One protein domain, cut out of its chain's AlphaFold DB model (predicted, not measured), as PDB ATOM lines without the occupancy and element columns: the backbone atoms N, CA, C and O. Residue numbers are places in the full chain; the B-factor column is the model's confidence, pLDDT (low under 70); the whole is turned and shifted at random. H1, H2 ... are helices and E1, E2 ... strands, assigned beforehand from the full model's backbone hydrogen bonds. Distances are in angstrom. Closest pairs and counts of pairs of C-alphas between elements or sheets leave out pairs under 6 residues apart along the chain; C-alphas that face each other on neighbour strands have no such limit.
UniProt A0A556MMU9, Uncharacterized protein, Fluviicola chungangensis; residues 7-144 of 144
ATOM      1  N   GLU A   7     132.605 120.796 163.054       88.88
ATOM      2  CA  GLU A   7     133.059 122.141 163.410       88.88
ATOM      3  C   GLU A   7     134.512 122.388 162.996       88.88
ATOM      4  O   GLU A   7     134.791 123.395 162.347       88.88
ATOM      5  N   HIS A   8     135.427 121.455 163.282       88.81
ATOM      6  CA  HIS A   8     136.827 121.584 162.877       88.81
ATOM      7  C   HIS A   8     136.987 121.577 161.356       88.81
ATOM      8  O   HIS A   8     137.788 122.353 160.827       88.81
ATOM      9  N   ILE A   9     136.215 120.745 160.647       89.44
ATOM     10  CA  ILE A   9     136.190 120.729 159.177       89.44
ATOM     11  C   ILE A   9     135.712 122.089 158.663       89.44
ATOM     12  O   ILE A   9     136.417 122.746 157.895       89.44
ATOM     13  N   ASN A  10     134.550 122.549 159.125       91.94
ATOM     14  CA  ASN A  10     133.947 123.798 158.672       91.94
ATOM     15  C   ASN A  10     134.855 124.999 158.946       91.94
ATOM     16  O   ASN A  10     135.081 125.806 158.047       91.94
ATOM     17  N   PHE A  11     135.419 125.090 160.152       91.38
ATOM     18  CA  PHE A  11     136.365 126.141 160.513       91.38
ATOM     19  C   PHE A  11     137.605 126.110 159.620       91.38
ATOM     20  O   PHE A  11     137.992 127.130 159.057       91.38
ATOM     21  N   THR A  12     138.200 124.933 159.429       91.19
ATOM     22  CA  THR A  12     139.428 124.799 158.640       91.19
ATOM     23  C   THR A  12     139.216 125.179 157.178       91.19
ATOM     24  O   THR A  12     140.016 125.927 156.624       91.19
ATOM     25  N   PHE A  13     138.134 124.720 156.548       91.06
ATOM     26  CA  PHE A  13     137.853 125.080 155.158       91.06
ATOM     27  C   PHE A  13     137.439 126.546 154.999       91.06
ATOM     28  O   PHE A  13     137.832 127.171 154.016       91.06
ATOM     29  N   ARG A  14     136.710 127.124 155.965       91.38
ATOM     30  CA  ARG A  14     136.397 128.562 155.979       91.38
ATOM     31  C   ARG A  14     137.680 129.393 156.005       91.38
ATOM     32  O   ARG A  14     137.854 130.275 155.170       91.38
ATOM     33  N   GLU A  15     138.598 129.066 156.908       90.06
ATOM     34  CA  GLU A  15     139.902 129.726 157.024       90.06
ATOM     35  C   GLU A  15     140.728 129.589 155.742       90.06
ATOM     36  O   GLU A  15     141.347 130.555 155.305       90.06
ATOM     37  N   SER A  16     140.703 128.422 155.093       89.62
ATOM     38  CA  SER A  16     141.381 128.222 153.809       89.62
ATOM     39  C   SER A  16     140.802 129.071 152.686       89.62
ATOM     40  O   SER A  16     141.558 129.664 151.917       89.62
ATOM     41  N   LEU A  17     139.475 129.186 152.608       89.44
ATOM     42  CA  LEU A  17     138.837 130.079 151.644       89.44
ATOM     43  C   LEU A  17     139.215 131.541 151.924       89.44
ATOM     44  O   LEU A  17     139.573 132.272 151.005       89.44
ATOM     45  N   ILE A  18     139.226 131.970 153.186       88.75
ATOM     46  CA  ILE A  18     139.651 133.330 153.552       88.75
ATOM     47  C   ILE A  18     141.134 133.559 153.222       88.75
ATOM     48  O   ILE A  18     141.492 134.607 152.686       88.75
ATOM     49  N   ALA A  19     142.010 132.586 153.475       89.69
ATOM     50  CA  ALA A  19     143.431 132.689 153.153       89.69
ATOM     51  C   ALA A  19     143.668 132.848 151.641       89.69
ATOM     52  O   ALA A  19     144.471 133.688 151.229       89.69
ATOM     53  N   LEU A  20     142.924 132.107 150.813       89.44
ATOM     54  CA  LEU A  20     142.909 132.286 149.359       89.44
ATOM     55  C   LEU A  20     142.450 133.700 148.973       89.44
ATOM     56  O   LEU A  20     143.116 134.362 148.178       89.44
ATOM     57  N   CYS A  21     141.371 134.200 149.582       86.38
ATOM     58  CA  CYS A  21     140.889 135.567 149.355       86.38
ATOM     59  C   CYS A  21     141.988 136.604 149.598       86.38
ATOM     60  O   CYS A  21     142.222 137.474 148.760       86.38
ATOM     61  N   VAL A  22     142.695 136.489 150.728       89.31
ATOM     62  CA  VAL A  22     143.792 137.394 151.092       89.31
ATOM     63  C   VAL A  22     144.949 137.274 150.103       89.31
ATOM     64  O   VAL A  22     145.415 138.293 149.590       89.31
ATOM     65  N   LYS A  23     145.380 136.047 149.785       90.38
ATOM     66  CA  LYS A  23     146.487 135.781 148.855       90.38
ATOM     67  C   LYS A  23     146.246 136.412 147.481       90.38
ATOM     68  O   LYS A  23     147.159 137.008 146.913       90.38
ATOM     69  N   TYR A  24     145.020 136.313 146.976       88.75
ATOM     70  CA  TYR A  24     144.641 136.777 145.640       88.75
ATOM     71  C   TYR A  24     143.928 138.135 145.620       88.75
ATOM     72  O   TYR A  24     143.499 138.581 144.558       88.75
ATOM     73  N   LYS A  25     143.822 138.820 146.766       86.88
ATOM     74  CA  LYS A  25     143.164 140.133 146.905       86.88
ATOM     75  C   LYS A  25     141.715 140.131 146.384       86.88
ATOM     76  O   LYS A  25     141.287 141.043 145.675       86.88
ATOM     77  N   ILE A  26     140.955 139.091 146.729       81.81
ATOM     78  CA  ILE A  26     139.530 138.935 146.397       81.81
ATOM     79  C   ILE A  26     138.690 139.158 147.666       81.81
ATOM     80  O   ILE A  26     139.056 138.641 148.719       81.81
ATOM     81  N   PRO A  27     137.566 139.900 147.611       79.94
ATOM     82  CA  PRO A  27     136.654 140.007 148.748       79.94
ATOM     83  C   PRO A  27     136.068 138.637 149.150       79.94
ATOM     84  O   PRO A  27     135.547 137.936 148.277       79.94
ATOM     85  N   PRO A  28     136.070 138.257 150.444       73.56
ATOM     86  CA  PRO A  28     135.623 136.931 150.880       73.56
ATOM     87  C   PRO A  28     134.191 136.553 150.505       73.56
ATOM     88  O   PRO A  28     133.941 135.413 150.128       73.56
ATOM     89  N   CYS A  29     133.265 137.512 150.530       69.69
ATOM     90  CA  CYS A  29     131.864 137.290 150.162       69.69
ATOM     91  C   CYS A  29     131.644 137.005 148.668       69.69
ATOM     92  O   CYS A  29     130.545 136.631 148.270       69.69
ATOM     93  N   GLN A  30     132.663 137.193 147.829       69.12
ATOM     94  CA  GLN A  30     132.559 137.038 146.377       69.12
ATOM     95  C   GLN A  30     133.337 135.834 145.851       69.12
ATOM     96  O   GLN A  30     133.253 135.545 144.654       69.12
ATOM     97  N   MET A  31     134.114 135.164 146.709       79.75
ATOM     98  CA  MET A  31     135.049 134.137 146.276       79.75
ATOM     99  C   MET A  31     134.399 132.758 146.259       79.75
ATOM    100  O   MET A  31     133.883 132.268 147.265       79.75
ATOM    101  N   THR A  32     134.525 132.089 145.121       88.06
ATOM    102  CA  THR A  32     134.292 130.653 145.016       88.06
ATOM    103  C   THR A  32     135.497 129.972 144.381       88.06
ATOM    104  O   THR A  32     136.249 130.581 143.620       88.06
ATOM    105  N   VAL A  33     135.700 128.701 144.717       92.56
ATOM    106  CA  VAL A  33     136.676 127.838 144.049       92.56
ATOM    107  C   VAL A  33     135.897 126.898 143.138       92.56
ATOM    108  O   VAL A  33     135.238 125.966 143.602       92.56
ATOM    109  N   GLY A  34     135.941 127.158 141.836       93.06
ATOM    110  CA  GLY A  34     135.461 126.236 140.817       93.06
ATOM    111  C   GLY A  34     136.414 125.054 140.676       93.06
ATOM    112  O   GLY A  34     137.620 125.235 140.530       93.06
ATOM    113  N   VAL A  35     135.877 123.840 140.696       94.94
ATOM    114  CA  VAL A  35     136.607 122.602 140.423       94.94
ATOM    115  C   VAL A  35     135.993 121.965 139.184       94.94
ATOM    116  O   VAL A  35     134.828 121.556 139.187       94.94
ATOM    117  N   ARG A  36     136.770 121.901 138.104       93.69
ATOM    118  CA  ARG A  36     136.352 121.288 136.838       93.69
ATOM    119  C   ARG A  36     137.148 120.021 136.606       93.69
ATOM    120  O   ARG A  36     138.374 120.049 136.665       93.69
ATOM    121  N   ILE A  37     136.451 118.931 136.312       93.19
ATOM    122  CA  ILE A  37     137.079 117.666 135.940       93.19
ATOM    123  C   ILE A  37     136.861 117.480 134.445       93.19
ATOM    124  O   ILE A  37     135.732 117.443 133.960       93.19
ATOM    125  N   LEU A  38     137.965 117.449 133.713       89.81
ATOM    126  CA  LEU A  38     137.989 117.312 132.267       89.81
ATOM    127  C   LEU A  38     138.171 115.845 131.872       89.81
ATOM    128  O   LEU A  38     138.380 114.960 132.709       89.81
ATOM    129  N   GLU A  39     138.133 115.596 130.566       84.88
ATOM    130  CA  GLU A  39     138.505 114.304 130.001       84.88
ATOM    131  C   GLU A  39     139.870 113.835 130.527       84.88
ATOM    132  O   GLU A  39     140.758 114.633 130.847       84.88
ATOM    133  N   LYS A  40     140.032 112.510 130.629       83.19
ATOM    134  CA  LYS A  40     141.224 111.854 131.196       83.19
ATOM    135  C   LYS A  40     141.471 112.162 132.684       83.19
ATOM    136  O   LYS A  40     142.543 111.856 133.198       83.19
ATOM    137  N   GLY A  41     140.496 112.744 133.388       82.56
ATOM    138  CA  GLY A  41     140.546 112.954 134.838       82.56
ATOM    139  C   GLY A  41     141.410 114.136 135.288       82.56
ATOM    140  O   GLY A  41     141.710 114.240 136.481       82.56
ATOM    141  N   LYS A  42     141.807 115.023 134.361       90.12
ATOM    142  CA  LYS A  42     142.511 116.270 134.694       90.12
ATOM    143  C   LYS A  42     141.579 117.170 135.505       90.12
ATOM    144  O   LYS A  42     140.477 117.471 135.051       90.12
ATOM    145  N   ILE A  43     142.038 117.627 136.668       94.06
ATOM    146  CA  ILE A  43     141.297 118.571 137.511       94.06
ATOM    147  C   ILE A  43     141.876 119.974 137.332       94.06
ATOM    148  O   ILE A  43     143.093 120.148 137.360       94.06
ATOM    149  N   LEU A  44     141.003 120.964 137.163       94.38
ATOM    150  CA  LEU A  44     141.338 122.382 137.205       94.38
ATOM    151  C   LEU A  44     140.702 123.021 138.434       94.38
ATOM    152  O   LEU A  44     139.513 122.814 138.693       94.38
ATOM    153  N   PHE A  45     141.484 123.832 139.143       94.38
ATOM    154  CA  PHE A  45     141.023 124.644 140.261       94.38
ATOM    155  C   PHE A  45     141.043 126.105 139.840       94.38
ATOM    156  O   PHE A  45     142.066 126.627 139.408       94.38
ATOM    157  N   GLN A  46     139.897 126.759 139.932       93.56
ATOM    158  CA  GLN A  46     139.684 128.094 139.401       93.56
ATOM    159  C   GLN A  46     139.149 128.981 140.512       93.56
ATOM    160  O   GLN A  46     138.113 128.679 141.101       93.56
ATOM    161  N   LEU A  47     139.837 130.080 140.799       91.44
ATOM    162  CA  LEU A  47     139.254 131.130 141.614       91.44
ATOM    163  C   LEU A  47     138.275 131.916 140.768       91.44
ATOM    164  O   LEU A  47     138.608 132.393 139.680       91.44
ATOM    165  N   CYS A  48     137.071 132.053 141.299       88.44
ATOM    166  CA  CYS A  48     136.004 132.783 140.659       88.44
ATOM    167  C   CYS A  48     135.539 133.925 141.561       88.44
ATOM    168  O   CYS A  48     135.408 133.762 142.778       88.44
ATOM    169  N   ARG A  49     135.244 135.070 140.945       85.06
ATOM    170  CA  ARG A  49     134.591 136.213 141.580       85.06
ATOM    171  C   ARG A  49     133.200 136.355 140.985       85.06
ATOM    172  O   ARG A  49     133.056 136.458 139.770       85.06
ATOM    173  N   ASN A  50     132.164 136.325 141.823       80.06
ATOM    174  CA  ASN A  50     130.765 136.399 141.370       80.06
ATOM    175  C   ASN A  50     130.421 135.355 140.282       80.06
ATOM    176  O   ASN A  50     129.661 135.625 139.356       80.06
ATOM    177  N   GLY A  51     131.013 134.159 140.373       75.94
ATOM    178  CA  GLY A  51     130.798 133.069 139.416       75.94
ATOM    179  C   GLY A  51     131.603 133.159 138.113       75.94
ATOM    180  O   GLY A  51     131.540 132.218 137.326       75.94
ATOM    181  N   ILE A  52     132.384 134.223 137.907       82.62
ATOM    182  CA  ILE A  52     133.271 134.393 136.750       82.62
ATOM    183  C   ILE A  52     134.676 133.937 137.135       82.62
ATOM    184  O   ILE A  52     135.198 134.365 138.162       82.62
ATOM    185  N   THR A  53     135.288 133.067 136.329       86.38
ATOM    186  CA  THR A  53     136.676 132.636 136.534       86.38
ATOM    187  C   THR A  53     137.642 133.800 136.338       86.38
ATOM    188  O   THR A  53     137.665 134.416 135.279       86.38
ATOM    189  N   GLU A  54     138.466 134.049 137.350       86.31
ATOM    190  CA  GLU A  54     139.520 135.068 137.337       86.31
ATOM    191  C   GLU A  54     140.879 134.428 137.030       86.31
ATOM    192  O   GLU A  54     141.619 134.888 136.165       86.31
ATOM    193  N   ILE A  55     141.214 133.342 137.739       89.94
ATOM    194  CA  ILE A  55     142.541 132.728 137.670       89.94
ATOM    195  C   ILE A  55     142.490 131.227 137.966       89.94
ATOM    196  O   ILE A  55     141.740 130.772 138.830       89.94
ATOM    197  N   GLU A  56     143.308 130.450 137.255       93.50
ATOM    198  CA  GLU A  56     143.600 129.059 137.606       93.50
ATOM    199  C   GLU A  56     144.663 129.018 138.709       93.50
ATOM    200  O   GLU A  56     145.694 129.685 138.614       93.50
ATOM    201  N   ILE A  57     144.411 128.238 139.758       93.25
ATOM    202  CA  ILE A  57     145.300 128.122 140.912       93.25
ATOM    203  C   ILE A  57     145.792 126.686 141.086       93.25
ATOM    204  O   ILE A  57     145.064 125.738 140.783       93.25
ATOM    205  N   PRO A  58     147.013 126.479 141.600       92.75
ATOM    206  CA  PRO A  58     147.447 125.145 141.976       92.75
ATOM    207  C   PRO A  58     146.676 124.669 143.215       92.75
ATOM    208  O   PRO A  58     146.382 125.446 144.120       92.75
ATOM    209  N   ILE A  59     146.414 123.363 143.309       90.12
ATOM    210  CA  ILE A  59     145.722 122.757 144.463       90.12
ATOM    211  C   ILE A  59     146.411 123.053 145.805       90.12
ATOM    212  O   ILE A  59     145.750 123.176 146.834       90.12
ATOM    213  N   ASN A  60     147.736 123.227 145.789       90.19
ATOM    214  CA  ASN A  60     148.519 123.576 146.973       90.19
ATOM    215  C   ASN A  60     148.106 124.916 147.584       90.19
ATOM    216  O   ASN A  60     148.268 125.102 148.783       90.19
ATOM    217  N   ASP A  61     147.524 125.819 146.797       90.31
ATOM    218  CA  ASP A  61     147.082 127.115 147.303       90.31
ATOM    219  C   ASP A  61     145.799 127.011 148.126       90.31
ATOM    220  O   ASP A  61     145.532 127.876 148.957       90.31
ATOM    221  N   ILE A  62     145.040 125.925 147.955       86.94
ATOM    222  CA  ILE A  62     143.862 125.607 148.767       86.94
ATOM    223  C   ILE A  62     144.285 125.064 150.141       86.94
ATOM    224  O   ILE A  62     143.564 125.225 151.126       86.94
ATOM    225  N   LEU A  63     145.458 124.430 150.232       86.69
ATOM    226  CA  LEU A  63     145.925 123.742 151.433       86.69
ATOM    227  C   LEU A  63     146.579 124.705 152.424       86.69
ATOM    228  O   LEU A  63     147.769 125.008 152.345       86.69
ATOM    229  N   THR A  64     145.821 125.127 153.432       86.06
ATOM    230  CA  THR A  64     146.404 125.814 154.591       86.06
ATOM    231  C   THR A  64     147.121 124.840 155.531       86.06
ATOM    232  O   THR A  64     146.793 123.651 155.565       86.06
ATOM    233  N   PRO A  65     148.039 125.324 156.392       85.69
ATOM    234  CA  PRO A  65     148.658 124.491 157.425       85.69
ATOM    235  C   PRO A  65     147.643 123.762 158.320       85.69
ATOM    236  O   PRO A  65     147.879 122.623 158.714       85.69
ATOM    237  N   LYS A  66     146.481 124.377 158.593       85.25
ATOM    238  CA  LYS A  66     145.387 123.747 159.352       85.25
ATOM    239  C   LYS A  66     144.791 122.548 158.603       85.25
ATOM    240  O   LYS A  66     144.571 121.508 159.212       85.25
ATOM    241  N   MET A  67     144.595 122.648 157.285       87.44
ATOM    242  CA  MET A  67     144.153 121.512 156.461       87.44
ATOM    243  C   MET A  67     145.162 120.365 156.499       87.44
ATOM    244  O   MET A  67     144.774 119.213 156.685       87.44
ATOM    245  N   VAL A  68     146.452 120.683 156.397       86.19
ATOM    246  CA  VAL A  68     147.527 119.684 156.490       86.19
ATOM    247  C   VAL A  68     147.543 119.011 157.865       86.19
ATOM    248  O   VAL A  68     147.673 117.792 157.947       86.19
ATOM    249  N   ALA A  69     147.324 119.766 158.948       83.31
ATOM    250  CA  ALA A  69     147.194 119.216 160.300       83.31
ATOM    251  C   ALA A  69     145.985 118.270 160.442       83.31
ATOM    252  O   ALA A  69     146.065 117.263 161.146       83.31
ATOM    253  N   LEU A  70     144.899 118.532 159.707       82.50
ATOM    254  CA  LEU A  70     143.751 117.628 159.565       82.50
ATOM    255  C   LEU A  70     143.990 116.481 158.562       82.50
ATOM    256  O   LEU A  70     143.062 115.751 158.229       82.50
ATOM    257  N   ARG A  71     145.236 116.285 158.110       85.50
ATOM    258  CA  ARG A  71     145.664 115.252 157.153       85.50
ATOM    259  C   ARG A  71     145.080 115.405 155.747       85.50
ATOM    260  O   ARG A  71     145.152 114.464 154.956       85.50
ATOM    261  N   PHE A  72     144.565 116.582 155.395       87.31
ATOM    262  CA  PHE A  72     144.300 116.888 153.995       87.31
ATOM    263  C   PHE A  72     145.622 117.068 153.254       87.31
ATOM    264  O   PHE A  72     146.517 117.800 153.674       87.31
ATOM    265  N   SER A  73     145.719 116.396 152.118       89.62
ATOM    266  CA  SER A  73     146.802 116.526 151.152       89.62
ATOM    267  C   SER A  73     146.200 116.815 149.776       89.62
ATOM    268  O   SER A  73     144.982 116.659 149.607       89.62
ATOM    269  N   PRO A  74     147.012 117.191 148.771       91.06
ATOM    270  CA  PRO A  74     146.516 117.380 147.410       91.06
ATOM    271  C   PRO A  74     145.740 116.156 146.920       91.06
ATOM    272  O   PRO A  74     144.610 116.269 146.463       91.06
ATOM    273  N   ILE A  75     146.302 114.967 147.139       90.50
ATOM    274  CA  ILE A  75     145.721 113.689 146.717       90.50
ATOM    275  C   ILE A  75     144.367 113.444 147.395       90.50
ATOM    276  O   ILE A  75     143.422 113.001 146.745       90.50
ATOM    277  N   VAL A  76     144.251 113.746 148.693       89.56
ATOM    278  CA  VAL A  76     142.995 113.572 149.439       89.56
ATOM    279  C   VAL A  76     141.919 114.527 148.922       89.56
ATOM    280  O   VAL A  76     140.787 114.100 148.710       89.56
ATOM    281  N   LEU A  77     142.263 115.794 148.669       90.44
ATOM    282  CA  LEU A  77     141.323 116.762 148.102       90.44
ATOM    283  C   LEU A  77     140.905 116.392 146.678       90.44
ATOM    284  O   LEU A  77     139.721 116.441 146.359       90.44
ATOM    285  N   GLU A  78     141.842 115.972 145.828       92.06
ATOM    286  CA  GLU A  78     141.499 115.482 144.494       92.06
ATOM    287  C   GLU A  78     140.545 114.294 144.558       92.06
ATOM    288  O   GLU A  78     139.569 114.257 143.810       92.06
ATOM    289  N   LYS A  79     140.815 113.329 145.447       91.31
ATOM    290  CA  LYS A  79     139.954 112.162 145.640       91.31
ATOM    291  C   LYS A  79     138.562 112.591 146.090       91.31
ATOM    292  O   LYS A  79     137.594 112.142 145.494       91.31
ATOM    293  N   LEU A  80     138.459 113.503 147.058       92.19
ATOM    294  CA  LEU A  80     137.190 114.077 147.515       92.19
ATOM    295  C   LEU A  80     136.385 114.669 146.346       92.19
ATOM    296  O   LEU A  80     135.234 114.291 146.136       92.19
ATOM    297  N   PHE A  81     136.989 115.555 145.548       94.62
ATOM    298  CA  PHE A  81     136.293 116.186 144.423       94.62
ATOM    299  C   PHE A  81     135.940 115.191 143.313       94.62
ATOM    300  O   PHE A  81     134.837 115.258 142.774       94.62
ATOM    301  N   LYS A  82     136.829 114.242 142.997       94.12
ATOM    302  CA  LYS A  82     136.561 113.164 142.031       94.12
ATOM    303  C   LYS A  82     135.418 112.267 142.493       94.12
ATOM    304  O   LYS A  82     134.554 111.956 141.686       94.12
ATOM    305  N   THR A  83     135.372 111.888 143.770       93.75
ATOM    306  CA  THR A  83     134.287 111.066 144.321       93.75
ATOM    307  C   THR A  83     132.944 111.772 144.185       93.75
ATOM    308  O   THR A  83     132.009 111.191 143.640       93.75
ATOM    309  N   VAL A  84     132.858 113.043 144.601       94.69
ATOM    310  CA  VAL A  84     131.623 113.829 144.456       94.69
ATOM    311  C   VAL A  84     131.232 113.942 142.984       94.69
ATOM    312  O   VAL A  84     130.106 113.626 142.627       94.69
ATOM    313  N   HIS A  85     132.155 114.351 142.112       95.69
ATOM    314  CA  HIS A  85     131.891 114.501 140.678       95.69
ATOM    315  C   HIS A  85     131.399 113.200 140.035       95.69
ATOM    316  O   HIS A  85     130.351 113.203 139.391       95.69
ATOM    317  N   ASN A  86     132.085 112.083 140.281       94.00
ATOM    318  CA  ASN A  86     131.731 110.779 139.726       94.00
ATOM    319  C   ASN A  86     130.359 110.295 140.207       94.00
ATOM    320  O   ASN A  86     129.605 109.738 139.410       94.00
ATOM    321  N   ALA A  87     130.005 110.533 141.474       93.94
ATOM    322  CA  ALA A  87     128.683 110.192 141.991       93.94
ATOM    323  C   ALA A  87     127.575 110.892 141.186       93.94
ATOM    324  O   ALA A  87     126.623 110.244 140.751       93.94
ATOM    325  N   PHE A  88     127.741 112.185 140.887       95.12
ATOM    326  CA  PHE A  88     126.771 112.922 140.074       95.12
ATOM    327  C   PHE A  88     126.820 112.558 138.593       95.12
ATOM    328  O   PHE A  88     125.775 112.565 137.949       95.12
ATOM    329  N   MET A  89     127.982 112.202 138.041       94.88
ATOM    330  CA  MET A  89     128.072 111.662 136.677       94.88
ATOM    331  C   MET A  89     127.227 110.392 136.524       94.88
ATOM    332  O   MET A  89     126.472 110.272 135.561       94.88
ATOM    333  N   ILE A  90     127.302 109.484 137.504       94.88
ATOM    334  CA  ILE A  90     126.502 108.252 137.546       94.88
ATOM    335  C   ILE A  90     125.016 108.581 137.732       94.88
ATOM    336  O   ILE A  90     124.186 108.105 136.958       94.88
ATOM    337  N   GLU A  91     124.676 109.419 138.717       94.81
ATOM    338  CA  GLU A  91     123.291 109.814 139.021       94.81
ATOM    339  C   GLU A  91     122.596 110.448 137.805       94.81
ATOM    340  O   GLU A  91     121.452 110.123 137.487       94.81
ATOM    341  N   THR A  92     123.309 111.316 137.084       94.12
ATOM    342  CA  THR A  92     122.785 112.051 135.920       94.12
ATOM    343  C   THR A  92     122.974 111.321 134.589       94.12
ATOM    344  O   THR A  92     122.491 111.806 133.563       94.12
ATOM    345  N   LYS A  93     123.633 110.153 134.587       94.94
ATOM    346  CA  LYS A  93     123.945 109.351 133.389       94.94
ATOM    347  C   LYS A  93     124.672 110.156 132.304       94.94
ATOM    348  O   LYS A  93     124.387 110.016 131.115       94.94
ATOM    349  N   LEU A  94     125.582 111.037 132.710       92.81
ATOM    350  CA  LEU A  94     126.382 111.836 131.787       92.81
ATOM    351  C   LEU A  94     127.627 111.064 131.352       92.81
ATOM    352  O   LEU A  94     128.291 110.427 132.162       92.81
ATOM    353  N   GLU A  95     127.979 111.175 130.072       90.56
ATOM    354  CA  GLU A  95     129.217 110.595 129.528       90.56
ATOM    355  C   GLU A  95     130.360 111.616 129.494       90.56
ATOM    356  O   GLU A  95     131.524 111.270 129.681       90.56
ATOM    357  N   ASN A  96     130.035 112.899 129.292       93.25
ATOM    358  CA  ASN A  96     131.024 113.970 129.231       93.25
ATOM    359  C   ASN A  96     131.282 114.565 130.634       93.25
ATOM    360  O   ASN A  96     130.415 115.286 131.142       93.25
ATOM    361  N   PRO A  97     132.473 114.352 131.236       91.94
ATOM    362  CA  PRO A  97     132.792 114.835 132.581       91.94
ATOM    363  C   PRO A  97     132.791 116.360 132.700       91.94
ATOM    364  O   PRO A  97     132.485 116.888 133.769       91.94
ATOM    365  N   ALA A  98     133.056 117.081 131.606       92.69
ATOM    366  CA  ALA A  98     133.127 118.538 131.611       92.69
ATOM    367  C   ALA A  98     131.762 119.218 131.829       92.69
ATOM    368  O   ALA A  98     131.728 120.422 132.099       92.69
ATOM    369  N   ARG A  99     130.653 118.468 131.715       93.75
ATOM    370  CA  ARG A  99     129.292 118.973 131.955       93.75
ATOM    371  C   ARG A  99     128.972 119.142 133.436       93.75
ATOM    372  O   ARG A  99     128.103 119.947 133.757       93.75
ATOM    373  N   ILE A 100     129.679 118.435 134.322       95.38
ATOM    374  CA  ILE A 100     129.580 118.619 135.772       95.38
ATOM    375  C   ILE A 100     130.766 119.451 136.259       95.38
ATOM    376  O   ILE A 100     131.929 119.133 136.015       95.38
ATOM    377  N   SER A 101     130.466 120.513 136.997       94.94
ATOM    378  CA  SER A 101     131.457 121.297 137.735       94.94
ATOM    379  C   SER A 101     131.055 121.400 139.198       94.94
ATOM    380  O   SER A 101     129.870 121.417 139.533       94.94
ATOM    381  N   LEU A 102     132.052 121.456 140.073       96.06
ATOM    382  CA  LEU A 102     131.848 121.668 141.498       96.06
ATOM    383  C   LEU A 102     132.252 123.100 141.841       96.06
ATOM    384  O   LEU A 102     133.170 123.657 141.246       96.06
ATOM    385  N   VAL A 103     131.576 123.701 142.806       94.50
ATOM    386  CA  VAL A 103     131.872 125.046 143.293       94.50
ATOM    387  C   VAL A 103     131.963 124.977 144.804       94.50
ATOM    388  O   VAL A 103     130.955 124.763 145.469       94.50
ATOM    389  N   LEU A 104     133.164 125.144 145.346       93.69
ATOM    390  CA  LEU A 104     133.398 125.252 146.779       93.69
ATOM    391  C   LEU A 104     133.271 126.720 147.206       93.69
ATOM    392  O   LEU A 104     133.907 127.597 146.621       93.69
ATOM    393  N   TYR A 105     132.458 126.990 148.223       91.88
ATOM    394  CA  TYR A 105     132.231 128.344 148.731       91.88
ATOM    395  C   TYR A 105     131.774 128.334 150.193       91.88
ATOM    396  O   TYR A 105     131.296 127.316 150.693       91.88
ATOM    397  N   GLN A 106     131.897 129.471 150.877       91.62
ATOM    398  CA  GLN A 106     131.300 129.687 152.195       91.62
ATOM    399  C   GLN A 106     129.845 130.142 152.007       91.62
ATOM    400  O   GLN A 106     129.594 131.163 151.373       91.62
ATOM    401  N   SER A 107     128.879 129.378 152.520       90.12
ATOM    402  CA  SER A 107     127.453 129.705 152.415       90.12
ATOM    403  C   SER A 107     127.011 130.601 153.566       90.12
ATOM    404  O   SER A 107     127.025 130.157 154.712       90.12
ATOM    405  N   ASP A 108     126.528 131.808 153.265       86.62
ATOM    406  CA  ASP A 108     125.994 132.729 154.281       86.62
ATOM    407  C   ASP A 108     124.729 132.180 154.959       86.62
ATOM    408  O   ASP A 108     124.516 132.365 156.152       86.62
ATOM    409  N   LYS A 109     123.889 131.452 154.209       87.88
ATOM    410  CA  LYS A 109     122.625 130.896 154.727       87.88
ATOM    411  C   LYS A 109     122.837 129.745 155.706       87.88
ATOM    412  O   LYS A 109     122.052 129.579 156.631       87.88
ATOM    413  N   ALA A 110     123.838 128.907 155.444       86.88
ATOM    414  CA  ALA A 110     124.130 127.730 156.260       86.88
ATOM    415  C   ALA A 110     125.258 127.978 157.275       86.88
ATOM    416  O   ALA A 110     125.557 127.083 158.062       86.88
ATOM    417  N   ASP A 111     125.897 129.149 157.202       89.44
ATOM    418  CA  ASP A 111     127.140 129.508 157.883       89.44
ATOM    419  C   ASP A 111     128.210 128.397 157.834       89.44
ATOM    420  O   ASP A 111     128.897 128.087 158.805       89.44
ATOM    421  N   CYS A 112     128.391 127.754 156.679       91.62
ATOM    422  CA  CYS A 112     129.415 126.720 156.523       91.62
ATOM    423  C   CYS A 112     129.931 126.583 155.084       91.62
ATOM    424  O   CYS A 112     129.244 126.979 154.133       91.62
ATOM    425  N   PRO A 113     131.123 125.983 154.900       93.06
ATOM    426  CA  PRO A 113     131.611 125.611 153.581       93.06
ATOM    427  C   PRO A 113     130.686 124.590 152.911       93.06
ATOM    428  O   PRO A 113     130.294 123.582 153.505       93.06
ATOM    429  N   CYS A 114     130.351 124.844 151.652       94.81
ATOM    430  CA  CYS A 114     129.467 124.020 150.842       94.81
ATOM    431  C   CYS A 114     130.101 123.716 149.485       94.81
ATOM    432  O   CYS A 114     130.879 124.510 148.958       94.81
ATOM    433  N   ILE A 115     129.708 122.583 148.902       95.69
ATOM    434  CA  ILE A 115     129.942 122.271 147.493       95.69
ATOM    435  C   ILE A 115     128.614 122.402 146.750       95.69
ATOM    436  O   ILE A 115     127.654 121.679 147.024       95.69
ATOM    437  N   GLY A 116     128.567 123.330 145.799       95.19
ATOM    438  CA  GLY A 116     127.537 123.400 144.772       95.19
ATOM    439  C   GLY A 116     127.917 122.524 143.584       95.19
ATOM    440  O   GLY A 116     129.036 122.604 143.086       95.19
ATOM    441  N   ILE A 117     126.988 121.703 143.119       96.12
ATOM    442  CA  ILE A 117     127.134 120.848 141.946       96.12
ATOM    443  C   ILE A 117     126.373 121.518 140.817       96.12
ATOM    444  O   ILE A 117     125.174 121.776 140.943       96.12
ATOM    445  N   ARG A 118     127.071 121.834 139.726       95.06
ATOM    446  CA  ARG A 118     126.496 122.487 138.552       95.06
ATOM    447  C   ARG A 118     126.558 121.553 137.355       95.06
ATOM    448  O   ARG A 118     127.631 121.042 137.044       95.06
ATOM    449  N   GLN A 119     125.432 121.402 136.671       94.69
ATOM    450  CA  GLN A 119     125.330 120.740 135.379       94.69
ATOM    451  C   GLN A 119     125.059 121.794 134.309       94.69
ATOM    452  O   GLN A 119     124.078 122.526 134.423       94.69
ATOM    453  N   ASP A 120     125.916 121.877 133.288       90.94
ATOM    454  CA  ASP A 120     125.795 122.873 132.208       90.94
ATOM    455  C   ASP A 120     125.521 124.282 132.772       90.94
ATOM    456  O   ASP A 120     124.584 124.974 132.379       90.94
ATOM    457  N   GLU A 121     126.301 124.656 133.793       85.00
ATOM    458  CA  GLU A 121     126.218 125.926 134.527       85.00
ATOM    459  C   GLU A 121     124.976 126.133 135.413       85.00
ATOM    460  O   GLU A 121     124.928 127.096 136.184       85.00
ATOM    461  N   LYS A 122     124.009 125.218 135.424       91.12
ATOM    462  CA  LYS A 122     122.855 125.279 136.329       91.12
ATOM    463  C   LYS A 122     123.144 124.532 137.621       91.12
ATOM    464  O   LYS A 122     123.598 123.393 137.592       91.12
ATOM    465  N   THR A 123     122.873 125.161 138.763       93.00
ATOM    466  CA  THR A 123     123.002 124.499 140.067       93.00
ATOM    467  C   THR A 123     121.989 123.366 140.167       93.00
ATOM    468  O   THR A 123     120.786 123.605 140.173       93.00
ATOM    469  N   LEU A 124     122.496 122.140 140.257       94.44
ATOM    470  CA  LEU A 124     121.714 120.924 140.435       94.44
ATOM    471  C   LEU A 124     121.454 120.664 141.921       94.44
ATOM    472  O   LEU A 124     120.333 120.370 142.323       94.44
ATOM    473  N   LYS A 125     122.501 120.778 142.746       95.25
ATOM    474  CA  LYS A 125     122.445 120.465 144.178       95.25
ATOM    475  C   LYS A 125     123.483 121.266 144.952       95.25
ATOM    476  O   LYS A 125     124.505 121.666 144.404       95.25
ATOM    477  N   VAL A 126     123.222 121.491 146.235       95.00
ATOM    478  CA  VAL A 126     124.177 122.076 147.181       95.00
ATOM    479  C   VAL A 126     124.263 121.160 148.391       95.00
ATOM    480  O   VAL A 126     123.238 120.709 148.898       95.00
ATOM    481  N   MET A 127     125.481 120.877 148.842       95.56
ATOM    482  CA  MET A 127     125.747 119.992 149.973       95.56
ATOM    483  C   MET A 127     126.766 120.633 150.915       95.56
ATOM    484  O   MET A 127     127.696 121.305 150.462       95.56
ATOM    485  N   LYS A 128     126.608 120.422 152.225       95.75
ATOM    486  CA  LYS A 128     127.584 120.878 153.222       95.75
ATOM    487  C   LYS A 128     128.847 120.039 153.110       95.75
ATOM    488  O   LYS A 128     128.775 118.815 153.039       95.75
ATOM    489  N   LEU A 129     130.005 120.686 153.131       93.62
ATOM    490  CA  LEU A 129     131.273 119.997 152.933       93.62
ATOM    491  C   LEU A 129     131.571 118.973 154.039       93.62
ATOM    492  O   LEU A 129     132.066 117.887 153.748       93.62
ATOM    493  N   SER A 130     131.231 119.297 155.290       92.88
ATOM    494  CA  SER A 130     131.398 118.384 156.426       92.88
ATOM    495  C   SER A 130     130.636 117.073 156.253       92.88
ATOM    496  O   SER A 130     131.164 116.023 156.596       92.88
ATOM    497  N   ASP A 131     129.424 117.135 155.700       92.38
ATOM    498  CA  ASP A 131     128.571 115.958 155.522       92.38
ATOM    499  C   ASP A 131     129.101 115.066 154.389       92.38
ATOM    500  O   ASP A 131     129.042 113.844 154.479       92.38
ATOM    501  N   ILE A 132     129.688 115.668 153.346       91.69
ATOM    502  CA  ILE A 132     130.362 114.931 152.267       91.69
ATOM    503  C   ILE A 132     131.584 114.182 152.806       91.69
ATOM    504  O   ILE A 132     131.775 113.010 152.492       91.69
ATOM    505  N   ILE A 133     132.428 114.860 153.589       90.50
ATOM    506  CA  ILE A 133     133.652 114.261 154.137       90.50
ATOM    507  C   ILE A 133     133.298 113.100 155.069       90.50
ATOM    508  O   ILE A 133     133.865 112.024 154.917       90.50
ATOM    509  N   GLU A 134     132.327 113.295 155.962       87.88
ATOM    510  CA  GLU A 134     131.834 112.244 156.857       87.88
ATOM    511  C   GLU A 134     131.314 111.028 156.077       87.88
ATOM    512  O   GLU A 134     131.705 109.903 156.373       87.88
ATOM    513  N   ALA A 135     130.494 111.236 155.039       85.56
ATOM    514  CA  ALA A 135     129.970 110.141 154.222       85.56
ATOM    515  C   ALA A 135     131.084 109.327 153.537       85.56
ATOM    516  O   ALA A 135     131.054 108.099 153.555       85.56
ATOM    517  N   ILE A 136     132.098 110.000 152.982       83.62
ATOM    518  CA  ILE A 136     133.234 109.338 152.320       83.62
ATOM    519  C   ILE A 136     134.111 108.582 153.326       83.62
ATOM    520  O   ILE A 136     134.658 107.528 152.998       83.62
ATOM    521  N   GLU A 137     134.278 109.107 154.541       79.56
ATOM    522  CA  GLU A 137     135.009 108.410 155.602       79.56
ATOM    523  C   GLU A 137     134.263 107.159 156.077       79.56
ATOM    524  O   GLU A 137     134.889 106.106 156.195       79.56
ATOM    525  N   LEU A 138     132.943 107.244 156.272       69.56
ATOM    526  CA  LEU A 138     132.109 106.101 156.655       69.56
ATOM    527  C   LEU A 138     132.154 104.978 155.609       69.56
ATOM    528  O   LEU A 138     132.309 103.815 155.973       69.56
ATOM    529  N   GLU A 139     132.074 105.304 154.314       65.19
ATOM    530  CA  GLU A 139     132.229 104.305 153.245       65.19
ATOM    531  C   GLU A 139     133.612 103.640 153.273       65.19
ATOM    532  O   GLU A 139     133.729 102.429 153.088       65.19
ATOM    533  N   ALA A 140     134.675 104.408 153.532       64.50
ATOM    534  CA  ALA A 140     136.027 103.861 153.625       64.50
ATOM    535  C   ALA A 140     136.208 102.937 154.841       64.50
ATOM    536  O   ALA A 140     136.978 101.981 154.761       64.50
ATOM    537  N   GLU A 141     135.525 103.200 155.955       60.47
ATOM    538  CA  GLU A 141     135.533 102.329 157.135       60.47
ATOM    539  C   GLU A 141     134.733 101.038 156.914       60.47
ATOM    540  O   GLU A 141     135.141  99.996 157.407       60.47
ATOM    541  N   GLN A 142     133.643 101.077 156.140       57.09
ATOM    542  CA  GLN A 142     132.832  99.890 155.823       57.09
ATOM    543  C   GLN A 142     133.500  98.915 154.839       57.09
ATOM    544  O   GLN A 142     133.093  97.758 154.755       57.09
ATOM    545  N   LEU A 143     134.486  99.380 154.069       52.75
ATOM    546  CA  LEU A 143     135.200  98.589 153.058       52.75
ATOM    547  C   LEU A 143     136.501  97.942 153.575       52.75
ATOM    548  O   LEU A 143     137.144  97.222 152.809       52.75
ATOM    549  N   ASN A 144     136.897  98.207 154.826       46.59
ATOM    550  CA  ASN A 144     138.080  97.635 155.490       46.59
ATOM    551  C   ASN A 144     137.683  96.647 156.593       46.59
ATOM    552  O   ASN A 144     138.543  95.799 156.926       46.59
TER     553      ASN A 144
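This is residues 7 to 144 of the 144 residues of an uncharacterized protein of Fluviicola chungangensis (UniProt A0A556MMU9). A strongly twisted sheet of six strands makes a wall, with two long helices, H1 and H3, laid across its strands on one face and no named helix over the other. A third helix, H4, leads off from strand E6 at the helix side, and residues 137 to 144, of which 137 to 142 belong to H4, stick out; short H2 touches H1 away from the sheet. The printed part has 138 residues, with four named helices and six named strands that follow along the chain as H1 E1 E2 E3 H2 H3 E4 E5 E6 H4; the class is mixed, helices and strands. The sheet runs E3 E2 E1 E4 E5 E6, all antiparallel. The whole is compact, with a radius of gyration of the C-alphas of 14.3 A and spans of 38 by 35 by 29 A.

Look first at the sheet's two meanders, each strand the antiparallel neighbour of the one before: E1, residues 31 to 37, E2, 43 to 49, and E3, 52 to 57; then E4, 100 to 107, E5, 112 to 119, and E6, 122 to 128. Between the two meanders E1 and E4 are antiparallel neighbours, with N 33 and O 104 at 2.8 A, within hydrogen-bond range. Likewise find N 34 and O 46 of the hairpin E1 and E2 at 2.8 A, and N 103 and O 116 of the hairpin E4 and E5 at 2.8 A. E3 and E6 are the edge strands. H1, residues 7 to 24, is on the sheet at a height of 9.1 A, across the strands at 81 degrees to E1 on the local plane; its closest C-alphas to E5 are Asn 10 and Cys 112, 5.8 A. H3, residues 74 to 92, is on the same face at a height of 8.8 A; its closest C-alphas to E4 are His 85 and Ile 100, 6.8 A. H1 and H3 are apart. H4, residues 129 to 142, only grazes the sheet with residues 129 to 132. H4 and H1 touch only at their ends, closest at C-alphas Ser 130 and Ile 9, 6.0 A. H4 and H3 only just touch, with 3 pairs of C-alphas within 8 A, closest at Ile 133 and Leu 80, 7.5 A, about perpendicular at 90 degrees. H2, residues 65 to 69, touches H1, closest at C-alphas Lys 66 and Thr 12, 6.1 A. In H1, H2, H3 and H4 every O i to N i+4 pair is within hydrogen-bond range.

Find C-alpha 7 at (133.059, 122.141, 163.410); from there H1 runs 25.8 A to C-alpha 24. H3 starts at C-alpha 74, (146.516, 117.380, 147.410), and runs 26.9 A. E5 measures 22.3 A and E4 20.1 A. H4 runs 20.4 A to C-alpha 142 at (132.832, 99.890, 155.823).

The C-alphas farthest apart are those of Lys 25 and Asn 144, 43.7 A. The printed part has no cut, and no link is long. Mean pLDDT of the printed part is 88.4; residues 29 to 30 and 138 to 144 are under 70.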